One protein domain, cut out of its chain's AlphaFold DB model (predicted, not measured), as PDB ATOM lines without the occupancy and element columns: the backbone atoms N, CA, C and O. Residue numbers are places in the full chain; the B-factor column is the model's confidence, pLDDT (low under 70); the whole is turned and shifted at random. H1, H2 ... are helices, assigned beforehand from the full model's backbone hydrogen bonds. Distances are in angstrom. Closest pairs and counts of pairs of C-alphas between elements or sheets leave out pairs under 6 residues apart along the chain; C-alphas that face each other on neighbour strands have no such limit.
ATOM      1  N   HIS A  56     208.697 194.594 159.400       96.88
ATOM      2  CA  HIS A  56     207.708 195.197 158.508       96.88
ATOM      3  C   HIS A  56     206.493 194.286 158.341       96.88
ATOM      4  O   HIS A  56     205.366 194.767 158.395       96.88
ATOM      5  N   ASP A  57     206.701 192.972 158.236       96.50
ATOM      6  CA  ASP A  57     205.597 192.009 158.163       96.50
ATOM      7  C   ASP A  57     204.745 192.030 159.433       96.50
ATOM      8  O   ASP A  57     203.518 192.067 159.363       96.50
ATOM      9  N   TYR A  58     205.390 192.071 160.602       97.31
ATOM     10  CA  TYR A  58     204.696 192.210 161.878       97.31
ATOM     11  C   TYR A  58     203.840 193.485 161.927       97.31
ATOM     12  O   TYR A  58     202.675 193.430 162.328       97.31
ATOM     13  N   ARG A  59     204.385 194.629 161.489       97.88
ATOM     14  CA  ARG A  59     203.645 195.901 161.471       97.88
ATOM     15  C   ARG A  59     202.483 195.887 160.481       97.88
ATOM     16  O   ARG A  59     201.418 196.380 160.842       97.88
ATOM     17  N   LEU A  60     202.653 195.284 159.299       96.81
ATOM     18  CA  LEU A  60     201.579 195.089 158.316       96.81
ATOM     19  C   LEU A  60     200.431 194.264 158.889       96.81
ATOM     20  O   LEU A  60     199.281 194.695 158.837       96.81
ATOM     21  N   LEU A  61     200.741 193.100 159.467       96.50
ATOM     22  CA  LEU A  61     199.735 192.230 160.075       96.50
ATOM     23  C   LEU A  61     198.957 192.973 161.167       96.50
ATOM     24  O   LEU A  61     197.730 192.896 161.211       96.50
ATOM     25  N   ARG A  62     199.656 193.733 162.019       97.56
ATOM     26  CA  ARG A  62     199.016 194.538 163.065       97.56
ATOM     27  C   ARG A  62     198.138 195.655 162.513       97.56
ATOM     28  O   ARG A  62     197.032 195.817 163.022       97.56
ATOM     29  N   ALA A  63     198.591 196.365 161.486       96.94
ATOM     30  CA  ALA A  63     197.836 197.453 160.881       96.94
ATOM     31  C   ALA A  63     196.557 196.950 160.195       96.94
ATOM     32  O   ALA A  63     195.485 197.526 160.367       96.94
ATOM     33  N   VAL A  64     196.628 195.823 159.480       94.88
ATOM     34  CA  VAL A  64     195.434 195.205 158.881       94.88
ATOM     35  C   VAL A  64     194.485 194.673 159.957       94.88
ATOM     36  O   VAL A  64     193.271 194.844 159.845       94.88
ATOM     37  N   ALA A  65     195.011 194.055 161.016       94.19
ATOM     38  CA  ALA A  65     194.183 193.595 162.128       94.19
ATOM     39  C   ALA A  65     193.468 194.764 162.826       94.19
ATOM     40  O   ALA A  65     192.270 194.665 163.095       94.19
ATOM     41  N   SER A  66     194.165 195.881 163.071       94.88
ATOM     42  CA  SER A  66     193.557 197.072 163.676       94.88
ATOM     43  C   SER A  66     192.518 197.710 162.756       94.88
ATOM     44  O   SER A  66     191.458 198.100 163.239       94.88
ATOM     45  N   TYR A  67     192.751 197.718 161.439       92.50
ATOM     46  CA  TYR A  67     191.775 198.174 160.449       92.50
ATOM     47  C   TYR A  67     190.469 197.381 160.532       92.50
ATOM     48  O   TYR A  67     189.389 197.949 160.661       92.50
ATOM     49  N   LYS A  68     190.565 196.046 160.509       89.25
ATOM     50  CA  LYS A  68     189.396 195.154 160.542       89.25
ATOM     51  C   LYS A  68     188.646 195.179 161.872       89.25
ATOM     52  O   LYS A  68     187.474 194.820 161.897       89.25
ATOM     53  N   ALA A  69     189.306 195.589 162.953       91.00
ATOM     54  CA  ALA A  69     188.689 195.759 164.263       91.00
ATOM     55  C   ALA A  69     187.936 197.095 164.418       91.00
ATOM     56  O   ALA A  69     187.228 197.267 165.413       91.00
ATOM     57  N   ARG A  70     188.071 198.044 163.476       85.50
ATOM     58  CA  ARG A  70     187.317 199.304 163.507       85.50
ATOM     59  C   ARG A  70     185.813 199.027 163.363       85.50
ATOM     60  O   ARG A  70     185.432 198.140 162.594       85.50
ATOM     61  N   PRO A  71     184.943 199.786 164.054       74.62
ATOM     62  CA  PRO A  71     183.511 199.743 163.790       74.62
ATOM     63  C   PRO A  71     183.275 200.067 162.315       74.62
ATOM     64  O   PRO A  71     183.671 201.134 161.848       74.62
ATOM     65  N   GLY A  84     193.819 211.590 150.115       86.81
ATOM     66  CA  GLY A  84     195.274 211.573 150.148       86.81
ATOM     67  C   GLY A  84     195.838 211.434 151.564       86.81
ATOM     68  O   GLY A  84     195.127 211.449 152.564       86.81
ATOM     69  N   LEU A  85     197.164 211.295 151.645       92.12
ATOM     70  CA  LEU A  85     197.913 211.301 152.903       92.12
ATOM     71  C   LEU A  85     199.278 211.967 152.694       92.12
ATOM     72  O   LEU A  85     200.079 211.569 151.829       92.12
ATOM     73  N   ASP A  86     199.543 213.004 153.481       92.62
ATOM     74  CA  ASP A  86     200.802 213.736 153.470       92.62
ATOM     75  C   ASP A  86     201.849 213.091 154.399       92.62
ATOM     76  O   ASP A  86     201.533 212.324 155.308       92.62
ATOM     77  N   ALA A  87     203.126 213.385 154.140       94.12
ATOM     78  CA  ALA A  87     204.233 212.809 154.900       94.12
ATOM     79  C   ALA A  87     204.333 213.368 156.329       94.12
ATOM     80  O   ALA A  87     204.751 212.646 157.231       94.12
ATOM     81  N   THR A  88     203.916 214.618 156.553       95.69
ATOM     82  CA  THR A  88     203.981 215.270 157.865       95.69
ATOM     83  C   THR A  88     203.057 214.575 158.858       95.69
ATOM     84  O   THR A  88     203.497 214.235 159.951       95.69
ATOM     85  N   SER A  89     201.833 214.238 158.453       96.44
ATOM     86  CA  SER A  89     200.892 213.452 159.262       96.44
ATOM     87  C   SER A  89     201.472 212.092 159.686       96.44
ATOM     88  O   SER A  89     201.291 211.645 160.821       96.44
ATOM     89  N   VAL A  90     202.218 211.428 158.794       97.06
ATOM     90  CA  VAL A  90     202.880 210.143 159.085       97.06
ATOM     91  C   VAL A  90     204.050 210.325 160.058       97.06
ATOM     92  O   VAL A  90     204.197 209.537 160.997       97.06
ATOM     93  N   GLU A  91     204.867 211.362 159.870       97.06
ATOM     94  CA  GLU A  91     205.971 211.710 160.773       97.06
ATOM     95  C   GLU A  91     205.470 212.094 162.170       97.06
ATOM     96  O   GLU A  91     206.036 211.666 163.178       97.06
ATOM     97  N   GLU A  92     204.383 212.856 162.258       97.62
ATOM     98  CA  GLU A  92     203.739 213.207 163.522       97.62
ATOM     99  C   GLU A  92     203.237 211.961 164.251       97.62
ATOM    100  O   GLU A  92     203.555 211.780 165.432       97.62
ATOM    101  N   ALA A  93     202.543 211.059 163.546       97.25
ATOM    102  CA  ALA A  93     202.083 209.795 164.115       97.25
ATOM    103  C   ALA A  93     203.253 208.949 164.642       97.25
ATOM    104  O   ALA A  93     203.202 208.383 165.740       97.25
ATOM    105  N   TRP A  94     204.350 208.903 163.880       97.12
ATOM    106  CA  TRP A  94     205.569 208.210 164.280       97.12
ATOM    107  C   TRP A  94     206.171 208.801 165.555       97.12
ATOM    108  O   TRP A  94     206.527 208.062 166.472       97.12
ATOM    109  N   ASN A  95     206.290 210.124 165.626       97.56
ATOM    110  CA  ASN A  95     206.954 210.808 166.732       97.56
ATOM    111  C   ASN A  95     206.123 210.791 168.019       97.56
ATOM    112  O   ASN A  95     206.684 210.695 169.110       97.56
ATOM    113  N   GLN A  96     204.798 210.878 167.907       97.69
ATOM    114  CA  GLN A  96     203.917 211.015 169.064       97.69
ATOM    115  C   GLN A  96     203.398 209.673 169.592       97.69
ATOM    116  O   GLN A  96     203.316 209.486 170.806       97.69
ATOM    117  N   GLN A  97     203.039 208.732 168.709       97.00
ATOM    118  CA  GLN A  97     202.458 207.435 169.096       97.00
ATOM    119  C   GLN A  97     203.332 206.234 168.705       97.00
ATOM    120  O   GLN A  97     203.061 205.099 169.109       97.00
ATOM    121  N   GLY A  98     204.417 206.471 167.971       97.56
ATOM    122  CA  GLY A  98     205.421 205.470 167.645       97.56
ATOM    123  C   GLY A  98     205.223 204.805 166.279       97.56
ATOM    124  O   GLY A  98     204.234 205.031 165.580       97.56
ATOM    125  N   PRO A  99     206.146 203.900 165.902       97.56
ATOM    126  CA  PRO A  99     206.180 203.316 164.565       97.56
ATOM    127  C   PRO A  99     204.900 202.602 164.146       97.56
ATOM    128  O   PRO A  99     204.515 202.672 162.988       97.56
ATOM    129  N   GLN A 100     204.228 201.900 165.063       98.19
ATOM    130  CA  GLN A 100     203.002 201.187 164.699       98.19
ATOM    131  C   GLN A 100     201.876 202.154 164.318       98.19
ATOM    132  O   GLN A 100     201.135 201.845 163.399       98.19
ATOM    133  N   ALA A 101     201.762 203.316 164.965       97.81
ATOM    134  CA  ALA A 101     200.705 204.277 164.655       97.81
ATOM    135  C   ALA A 101     200.854 204.862 163.244       97.81
ATOM    136  O   ALA A 101     199.870 204.964 162.518       97.81
ATOM    137  N   ALA A 102     202.087 205.158 162.824       98.12
ATOM    138  CA  ALA A 102     202.379 205.565 161.450       98.12
ATOM    139  C   ALA A 102     202.019 204.467 160.431       98.12
ATOM    140  O   ALA A 102     201.441 204.750 159.385       98.12
ATOM    141  N   TRP A 103     202.319 203.203 160.749       98.25
ATOM    142  CA  TRP A 103     201.946 202.067 159.901       98.25
ATOM    143  C   TRP A 103     200.432 201.873 159.824       98.25
ATOM    144  O   TRP A 103     199.909 201.657 158.736       98.25
ATOM    145  N   ASP A 104     199.731 201.977 160.951       97.62
ATOM    146  CA  ASP A 104     198.272 201.908 160.996       97.62
ATOM    147  C   ASP A 104     197.670 203.012 160.121       97.62
ATOM    148  O   ASP A 104     196.883 202.707 159.233       97.62
ATOM    149  N   LEU A 105     198.116 204.263 160.276       97.31
ATOM    150  CA  LEU A 105     197.640 205.397 159.480       97.31
ATOM    151  C   LEU A 105     197.787 205.160 157.969       97.31
ATOM    152  O   LEU A 105     196.811 205.283 157.231       97.31
ATOM    153  N   VAL A 106     198.984 204.775 157.511       97.31
ATOM    154  CA  VAL A 106     199.250 204.567 156.078       97.31
ATOM    155  C   VAL A 106     198.453 203.389 155.520       97.31
ATOM    156  O   VAL A 106     197.867 203.489 154.444       97.31
ATOM    157  N   ILE A 107     198.420 202.260 156.229       95.88
ATOM    158  CA  ILE A 107     197.721 201.067 155.740       95.88
ATOM    159  C   ILE A 107     196.206 201.263 155.775       95.88
ATOM    160  O   ILE A 107     195.518 200.741 154.902       95.88
ATOM    161  N   HIS A 108     195.676 202.024 156.732       93.94
ATOM    162  CA  HIS A 108     194.251 202.347 156.781       93.94
ATOM    163  C   HIS A 108     193.866 203.241 155.605       93.94
ATOM    164  O   HIS A 108     192.988 202.845 154.853       93.94
ATOM    165  N   ALA A 109     194.612 204.323 155.350       93.25
ATOM    166  CA  ALA A 109     194.402 205.175 154.176       93.25
ATOM    167  C   ALA A 109     194.476 204.382 152.854       93.25
ATOM    168  O   ALA A 109     193.662 204.572 151.956       93.25
ATOM    169  N   TYR A 110     195.416 203.437 152.731       93.12
ATOM    170  CA  TYR A 110     195.474 202.556 151.562       93.12
ATOM    171  C   TYR A 110     194.232 201.663 151.437       93.12
ATOM    172  O   TYR A 110     193.693 201.526 150.342       93.12
ATOM    173  N   LEU A 111     193.784 201.040 152.532       90.12
ATOM    174  CA  LEU A 111     192.625 200.144 152.525       90.12
ATOM    175  C   LEU A 111     191.296 200.887 152.337       90.12
ATOM    176  O   LEU A 111     190.387 200.312 151.739       90.12
ATOM    177  N   ASP A 112     191.212 202.136 152.799       88.44
ATOM    178  CA  ASP A 112     190.074 203.044 152.601       88.44
ATOM    179  C   ASP A 112     190.030 203.618 151.173       88.44
ATOM    180  O   ASP A 112     188.974 204.024 150.697       88.44
ATOM    181  N   GLY A 113     191.147 203.555 150.443       85.94
ATOM    182  CA  GLY A 113     191.252 204.030 149.064       85.94
ATOM    183  C   GLY A 113     191.738 205.471 148.926       85.94
ATOM    184  O   GLY A 113     191.811 205.976 147.811       85.94
ATOM    185  N   ASP A 114     192.136 206.103 150.030       88.56
ATOM    186  CA  ASP A 114     192.640 207.478 150.053       88.56
ATOM    187  C   ASP A 114     194.021 207.616 149.410       88.56
ATOM    188  O   ASP A 114     194.398 208.700 148.965       88.56
ATOM    189  N   ILE A 115     194.795 206.527 149.367       89.44
ATOM    190  CA  ILE A 115     196.100 206.476 148.706       89.44
ATOM    191  C   ILE A 115     196.312 205.168 147.942       89.44
ATOM    192  O   ILE A 115     195.810 204.103 148.314       89.44
ATOM    193  N   SER A 116     197.142 205.243 146.901       90.12
ATOM    194  CA  SER A 116     197.587 204.078 146.138       90.12
ATOM    195  C   SER A 116     198.602 203.225 146.910       90.12
ATOM    196  O   SER A 116     199.238 203.675 147.872       90.12
ATOM    197  N   LEU A 117     198.821 201.986 146.454       90.69
ATOM    198  CA  LEU A 117     199.860 201.109 147.013       90.69
ATOM    199  C   LEU A 117     201.266 201.705 146.828       90.69
ATOM    200  O   LEU A 117     202.125 201.544 147.697       90.69
ATOM    201  N   GLY A 118     201.500 202.402 145.710       91.06
ATOM    202  CA  GLY A 118     202.759 203.094 145.439       91.06
ATOM    203  C   GLY A 118     203.029 204.188 146.465       91.06
ATOM    204  O   GLY A 118     204.099 204.217 147.079       91.06
ATOM    205  N   ARG A 119     202.020 205.024 146.733       93.06
ATOM    206  CA  ARG A 119     202.101 206.072 147.755       93.06
ATOM    207  C   ARG A 119     202.292 205.496 149.159       93.06
ATOM    208  O   ARG A 119     203.120 206.012 149.908       93.06
ATOM    209  N   ALA A 120     201.589 204.417 149.502       95.50
ATOM    210  CA  ALA A 120     201.765 203.728 150.779       95.50
ATOM    211  C   ALA A 120     203.194 203.186 150.952       95.50
ATOM    212  O   ALA A 120     203.800 203.367 152.007       95.50
ATOM    213  N   GLY A 121     203.761 202.576 149.905       95.69
ATOM    214  CA  GLY A 121     205.157 202.134 149.887       95.69
ATOM    215  C   GLY A 121     206.114 203.287 150.173       95.69
ATOM    216  O   GLY A 121     206.890 203.215 151.125       95.69
ATOM    217  N   HIS A 122     205.988 204.380 149.417       95.25
ATOM    218  CA  HIS A 122     206.817 205.571 149.585       95.25
ATOM    219  C   HIS A 122     206.760 206.132 151.018       95.25
ATOM    220  O   HIS A 122     207.804 206.356 151.628       95.25
ATOM    221  N   LEU A 123     205.561 206.304 151.591       96.81
ATOM    222  CA  LEU A 123     205.384 206.827 152.956       96.81
ATOM    223  C   LEU A 123     205.972 205.908 154.042       96.81
ATOM    224  O   LEU A 123     206.367 206.387 155.100       96.81
ATOM    225  N   LEU A 124     206.061 204.600 153.785       96.62
ATOM    226  CA  LEU A 124     206.679 203.627 154.695       96.62
ATOM    227  C   LEU A 124     208.178 203.415 154.434       96.62
ATOM    228  O   LEU A 124     208.799 202.584 155.103       96.62
ATOM    229  N   GLY A 125     208.766 204.133 153.471       95.62
ATOM    230  CA  GLY A 125     210.160 203.957 153.064       95.62
ATOM    231  C   GLY A 125     210.426 202.615 152.371       95.62
ATOM    232  O   GLY A 125     211.516 202.057 152.498       95.62
ATOM    233  N   LEU A 126     209.427 202.067 151.675       95.06
ATOM    234  CA  LEU A 126     209.493 200.803 150.946       95.06
ATOM    235  C   LEU A 126     209.265 201.011 149.449       95.06
ATOM    236  O   LEU A 126     208.491 201.865 149.025       95.06
ATOM    237  N   ASN A 127     209.873 200.153 148.631       92.88
ATOM    238  CA  ASN A 127     209.493 200.060 147.229       92.88
ATOM    239  C   ASN A 127     208.072 199.474 147.108       92.88
ATOM    240  O   ASN A 127     207.713 198.543 147.839       92.88
ATOM    241  N   ARG A 128     207.269 199.965 146.152       89.94
ATOM    242  CA  ARG A 128     205.904 199.464 145.910       89.94
ATOM    243  C   ARG A 128     205.858 197.949 145.678       89.94
ATOM    244  O   ARG A 128     204.954 197.279 146.169       89.94
ATOM    245  N   PHE A 129     206.833 197.401 144.949       91.00
ATOM    246  CA  PHE A 129     206.895 195.981 144.620       91.00
ATOM    247  C   PHE A 129     207.270 195.155 145.851       91.00
ATOM    248  O   PHE A 129     206.709 194.081 146.052       91.00
ATOM    249  N   ASP A 130     208.135 195.676 146.724       92.69
ATOM    250  CA  ASP A 130     208.442 195.032 148.004       92.69
ATOM    251  C   ASP A 130     207.207 194.990 148.904       92.69
ATOM    252  O   ASP A 130     206.916 193.960 149.516       92.69
ATOM    253  N   LEU A 131     206.451 196.091 148.970       94.19
ATOM    254  CA  LEU A 131     205.199 196.143 149.720       94.19
ATOM    255  C   LEU A 131     204.177 195.153 149.144       94.19
ATOM    256  O   LEU A 131     203.605 194.364 149.893       94.19
ATOM    257  N   GLN A 132     204.018 195.112 147.820       92.69
ATOM    258  CA  GLN A 132     203.158 194.147 147.132       92.69
ATOM    259  C   GLN A 132     203.545 192.691 147.435       92.69
ATOM    260  O   GLN A 132     202.685 191.877 147.775       92.69
ATOM    261  N   VAL A 133     204.834 192.349 147.350       92.25
ATOM    262  CA  VAL A 133     205.332 191.001 147.666       92.25
ATOM    263  C   VAL A 133     205.018 190.634 149.114       92.25
ATOM    264  O   VAL A 133     204.609 189.503 149.379       92.25
ATOM    265  N   ARG A 134     205.161 191.573 150.057       93.75
ATOM    266  CA  ARG A 134     204.810 191.350 151.467       93.75
ATOM    267  C   ARG A 134     203.318 191.109 151.650       93.75
ATOM    268  O   ARG A 134     202.963 190.166 152.347       93.75
ATOM    269  N   PHE A 135     202.461 191.894 150.999       92.69
ATOM    270  CA  PHE A 135     201.009 191.689 151.028       92.69
ATOM    271  C   PHE A 135     200.621 190.302 150.511       92.69
ATOM    272  O   PHE A 135     199.918 189.569 151.206       92.69
ATOM    273  N   HIS A 136     201.131 189.915 149.338       90.56
ATOM    274  CA  HIS A 136     200.870 188.596 148.762       90.56
ATOM    275  C   HIS A 136     201.366 187.464 149.659       90.56
ATOM    276  O   HIS A 136     200.610 186.536 149.936       90.56
ATOM    277  N   ARG A 137     202.611 187.557 150.141       89.44
ATOM    278  CA  ARG A 137     203.194 186.569 151.053       89.44
ATOM    279  C   ARG A 137     202.321 186.416 152.297       89.44
ATOM    280  O   ARG A 137     201.872 185.327 152.616       89.44
ATOM    281  N   LEU A 138     201.983 187.513 152.962       91.31
ATOM    282  CA  LEU A 138     201.212 187.486 154.208       91.31
ATOM    283  C   LEU A 138     199.719 187.158 154.017       91.31
ATOM    284  O   LEU A 138     198.991 187.103 155.005       91.31
ATOM    285  N   GLY A 139     199.246 186.953 152.782       88.81
ATOM    286  CA  GLY A 139     197.830 186.704 152.497       88.81
ATOM    287  C   GLY A 139     196.930 187.894 152.842       88.81
ATOM    288  O   GLY A 139     195.764 187.709 153.190       88.81
ATOM    289  N   LEU A 140     197.477 189.111 152.798       88.88
ATOM    290  CA  LEU A 140     196.757 190.336 153.130       88.88
ATOM    291  C   LEU A 140     195.887 190.802 151.952       88.88
ATOM    292  O   LEU A 140     196.258 190.596 150.793       88.88
ATOM    293  N   PRO A 141     194.741 191.456 152.219       78.62
ATOM    294  CA  PRO A 141     193.867 191.953 151.166       78.62
ATOM    295  C   PRO A 141     194.585 193.018 150.328       78.62
ATOM    296  O   PRO A 141     195.113 193.992 150.861       78.62
ATOM    297  N   MET A 142     194.573 192.838 149.008       80.94
ATOM    298  CA  MET A 142     195.031 193.840 148.049       80.94
ATOM    299  C   MET A 142     193.840 194.491 147.352       80.94
ATOM    300  O   MET A 142     192.895 193.797 146.969       80.94
ATOM    301  N   ARG A 143     193.908 195.809 147.138       73.75
ATOM    302  CA  ARG A 143     192.981 196.504 146.243       73.75
ATOM    303  C   ARG A 143     193.276 196.031 144.818       73.75
ATOM    304  O   ARG A 143     194.402 196.135 144.339       73.75
ATOM    305  N   THR A 144     192.294 195.410 144.169       57.38
ATOM    306  CA  THR A 144     192.430 194.901 142.798       57.38
ATOM    307  C   THR A 144     192.023 195.993 141.813       57.38
ATOM    308  O   THR A 144     190.910 195.999 141.302       57.38
ATOM    309  N   GLY A 145     192.954 196.914 141.559       54.00
ATOM    310  CA  GLY A 145     192.852 197.951 140.529       54.00
ATOM    311  C   GLY A 145     192.762 199.379 141.085       54.00
ATOM    312  O   GLY A 145     192.356 199.547 142.237       54.00
ATOM    313  N   PRO A 146     193.141 200.394 140.281       52.56
ATOM    314  CA  PRO A 146     192.896 201.793 140.611       52.56
ATOM    315  C   PRO A 146     191.392 202.021 140.772       52.56
ATOM    316  O   PRO A 146     190.604 201.559 139.944       52.56
ATOM    317  N   GLY A 147     190.998 202.727 141.827       53.50
ATOM    318  CA  GLY A 147     189.631 203.206 141.995       53.50
ATOM    319  C   GLY A 147     189.254 204.233 140.926       53.50
ATOM    320  O   GLY A 147     188.088 204.295 140.541       53.50
ATOM    321  N   ASP A 148     190.237 204.988 140.412       50.03
ATOM    322  CA  ASP A 148     190.055 206.034 139.403       50.03
ATOM    323  C   ASP A 148     191.324 206.339 138.560       50.03
ATOM    324  O   ASP A 148     192.396 205.750 138.725       50.03
ATOM    325  N   GLU A 149     191.184 207.263 137.601       48.28
ATOM    326  CA  GLU A 149     192.255 207.720 136.699       48.28
ATOM    327  C   GLU A 149     193.357 208.519 137.425       48.28
ATOM    328  O   GLU A 149     194.514 208.510 136.996       48.28
ATOM    329  N   ALA A 150     193.027 209.189 138.534       57.88
ATOM    330  CA  ALA A 150     193.991 209.958 139.318       57.88
ATOM    331  C   ALA A 150     194.964 209.027 140.059       57.88
ATOM    332  O   ALA A 150     196.173 209.269 140.046       57.88
ATOM    333  N   GLU A 151     194.462 207.919 140.607       55.62
ATOM    334  CA  GLU A 151     195.262 206.849 141.201       55.62
ATOM    335  C   GLU A 151     196.188 206.205 140.156       55.62
ATOM    336  O   GLU A 151     197.378 206.011 140.414       55.62
ATOM    337  N   ALA A 152     195.691 205.972 138.935       57.81
ATOM    338  CA  ALA A 152     196.508 205.458 137.835       57.81
ATOM    339  C   ALA A 152     197.638 206.424 137.417       57.81
ATOM    340  O   ALA A 152     198.736 205.978 137.078       57.81
ATOM    341  N   ARG A 153     197.395 207.745 137.454       59.88
ATOM    342  CA  ARG A 153     198.407 208.768 137.136       59.88
ATOM    343  C   ARG A 153     199.461 208.898 138.239       59.88
ATOM    344  O   ARG A 153     200.647 208.931 137.922       59.88
ATOM    345  N   ALA A 154     199.055 208.900 139.508       64.19
ATOM    346  CA  ALA A 154     199.984 208.937 140.640       64.19
ATOM    347  C   ALA A 154     200.915 207.708 140.673       64.19
ATOM    348  O   ALA A 154     202.094 207.823 141.008       64.19
ATOM    349  N   ASP A 155     200.415 206.535 140.272       60.84
ATOM    350  CA  ASP A 155     201.225 205.318 140.148       60.84
ATOM    351  C   ASP A 155     202.266 205.389 139.015       60.84
ATOM    352  O   ASP A 155     203.320 204.754 139.120       60.84
ATOM    353  N   LEU A 156     201.982 206.141 137.947       62.47
ATOM    354  CA  LEU A 156     202.918 206.438 136.855       62.47
ATOM    355  C   LEU A 156     203.992 207.435 137.303       62.47
ATOM    356  O   LEU A 156     205.173 207.192 137.085       62.47
ATOM    357  N   GLU A 157     203.605 208.500 138.004       68.44
ATOM    358  CA  GLU A 157     204.551 209.490 138.538       68.44
ATOM    359  C   GLU A 157     205.511 208.870 139.567       68.44
ATOM    360  O   GLU A 157     206.707 209.149 139.551       68.44
ATOM    361  N   ALA A 158     205.025 207.951 140.408       61.88
ATOM    362  CA  ALA A 158     205.857 207.214 141.361       61.88
ATOM    363  C   ALA A 158     206.796 206.168 140.718       61.88
ATOM    364  O   ALA A 158     207.626 205.591 141.419       61.88
ATOM    365  N   LEU A 159     206.651 205.865 139.420       53.81
ATOM    366  CA  LEU A 159     207.583 205.014 138.666       53.81
ATOM    367  C   LEU A 159     208.724 205.805 138.016       53.81
ATOM    368  O   LEU A 159     209.744 205.207 137.672       53.81
TER     369      LEU A 159
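Overview. This is residues 56 to 71 and 84 to 159 of the 161 residues of an uncharacterized protein of Caldilineae bacterium (UniProt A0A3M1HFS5). The longest helix, H3, and the short H4 folded back beside its end make a helical hairpin at the core; H1 and H2 cross H3, while H5 and H6 pack on H4. The 92 printed residues hold six named helices, H1 to H6 in order, and no named strand: the class is all helix, with mostly crossed packing. The whole is compact and rounded, with a radius of gyration of the C-alphas of 12.5 A and spans of 33 by 29 by 27 A.

Arrangement. H3, residues 99 to 112, touches H1, residues 56 to 68, at a steep tilt of 55 degrees, the same way; their closest C-alphas, of Ala 63 and Asp 104, are 4.5 A apart. H3 touches H2, residues 87 to 97, at a steep tilt of 46 degrees, opposite ways, closest at C-alphas 93 and 102, 5.0 A. With residues 106 to 110 alone H3 touches H4, residues 117 to 123, in a hairpin at a shallow tilt of 26 degrees, closest at C-alphas 106 and 120, 5.9 A. H4 touches H5, residues 128 to 137, closest at C-alphas 118 and 128, 4.8 A, and H6, residues 149 to 159, closest at C-alphas 118 and 155, 5.9 A. H3 and H6 are apart. In H1 to H5 every O i to N i+4 pair is within hydrogen-bond range; in H6, 6 of 7 are.

Along the chain. H3 runs 20.1 A from C-alpha 99 at (206.180, 203.316, 164.565). H1 measures 18.4 A, H6 15.7 A, H2 15.3 A, H5 14.1 A and H4 9.9 A. H6 ends at C-alpha 159, (207.583, 205.014, 138.666).

Size, cuts and confidence. The C-alphas farthest apart, of Pro 71 and Leu 159, are 35.2 A apart. Residues 72 to 83 are not printed; C-alphas 71 and 84 across this cut are 21.6 A apart. The link from H5 to H6 is long, with 11 residues. Residues 144 to 159 have pLDDT under 70.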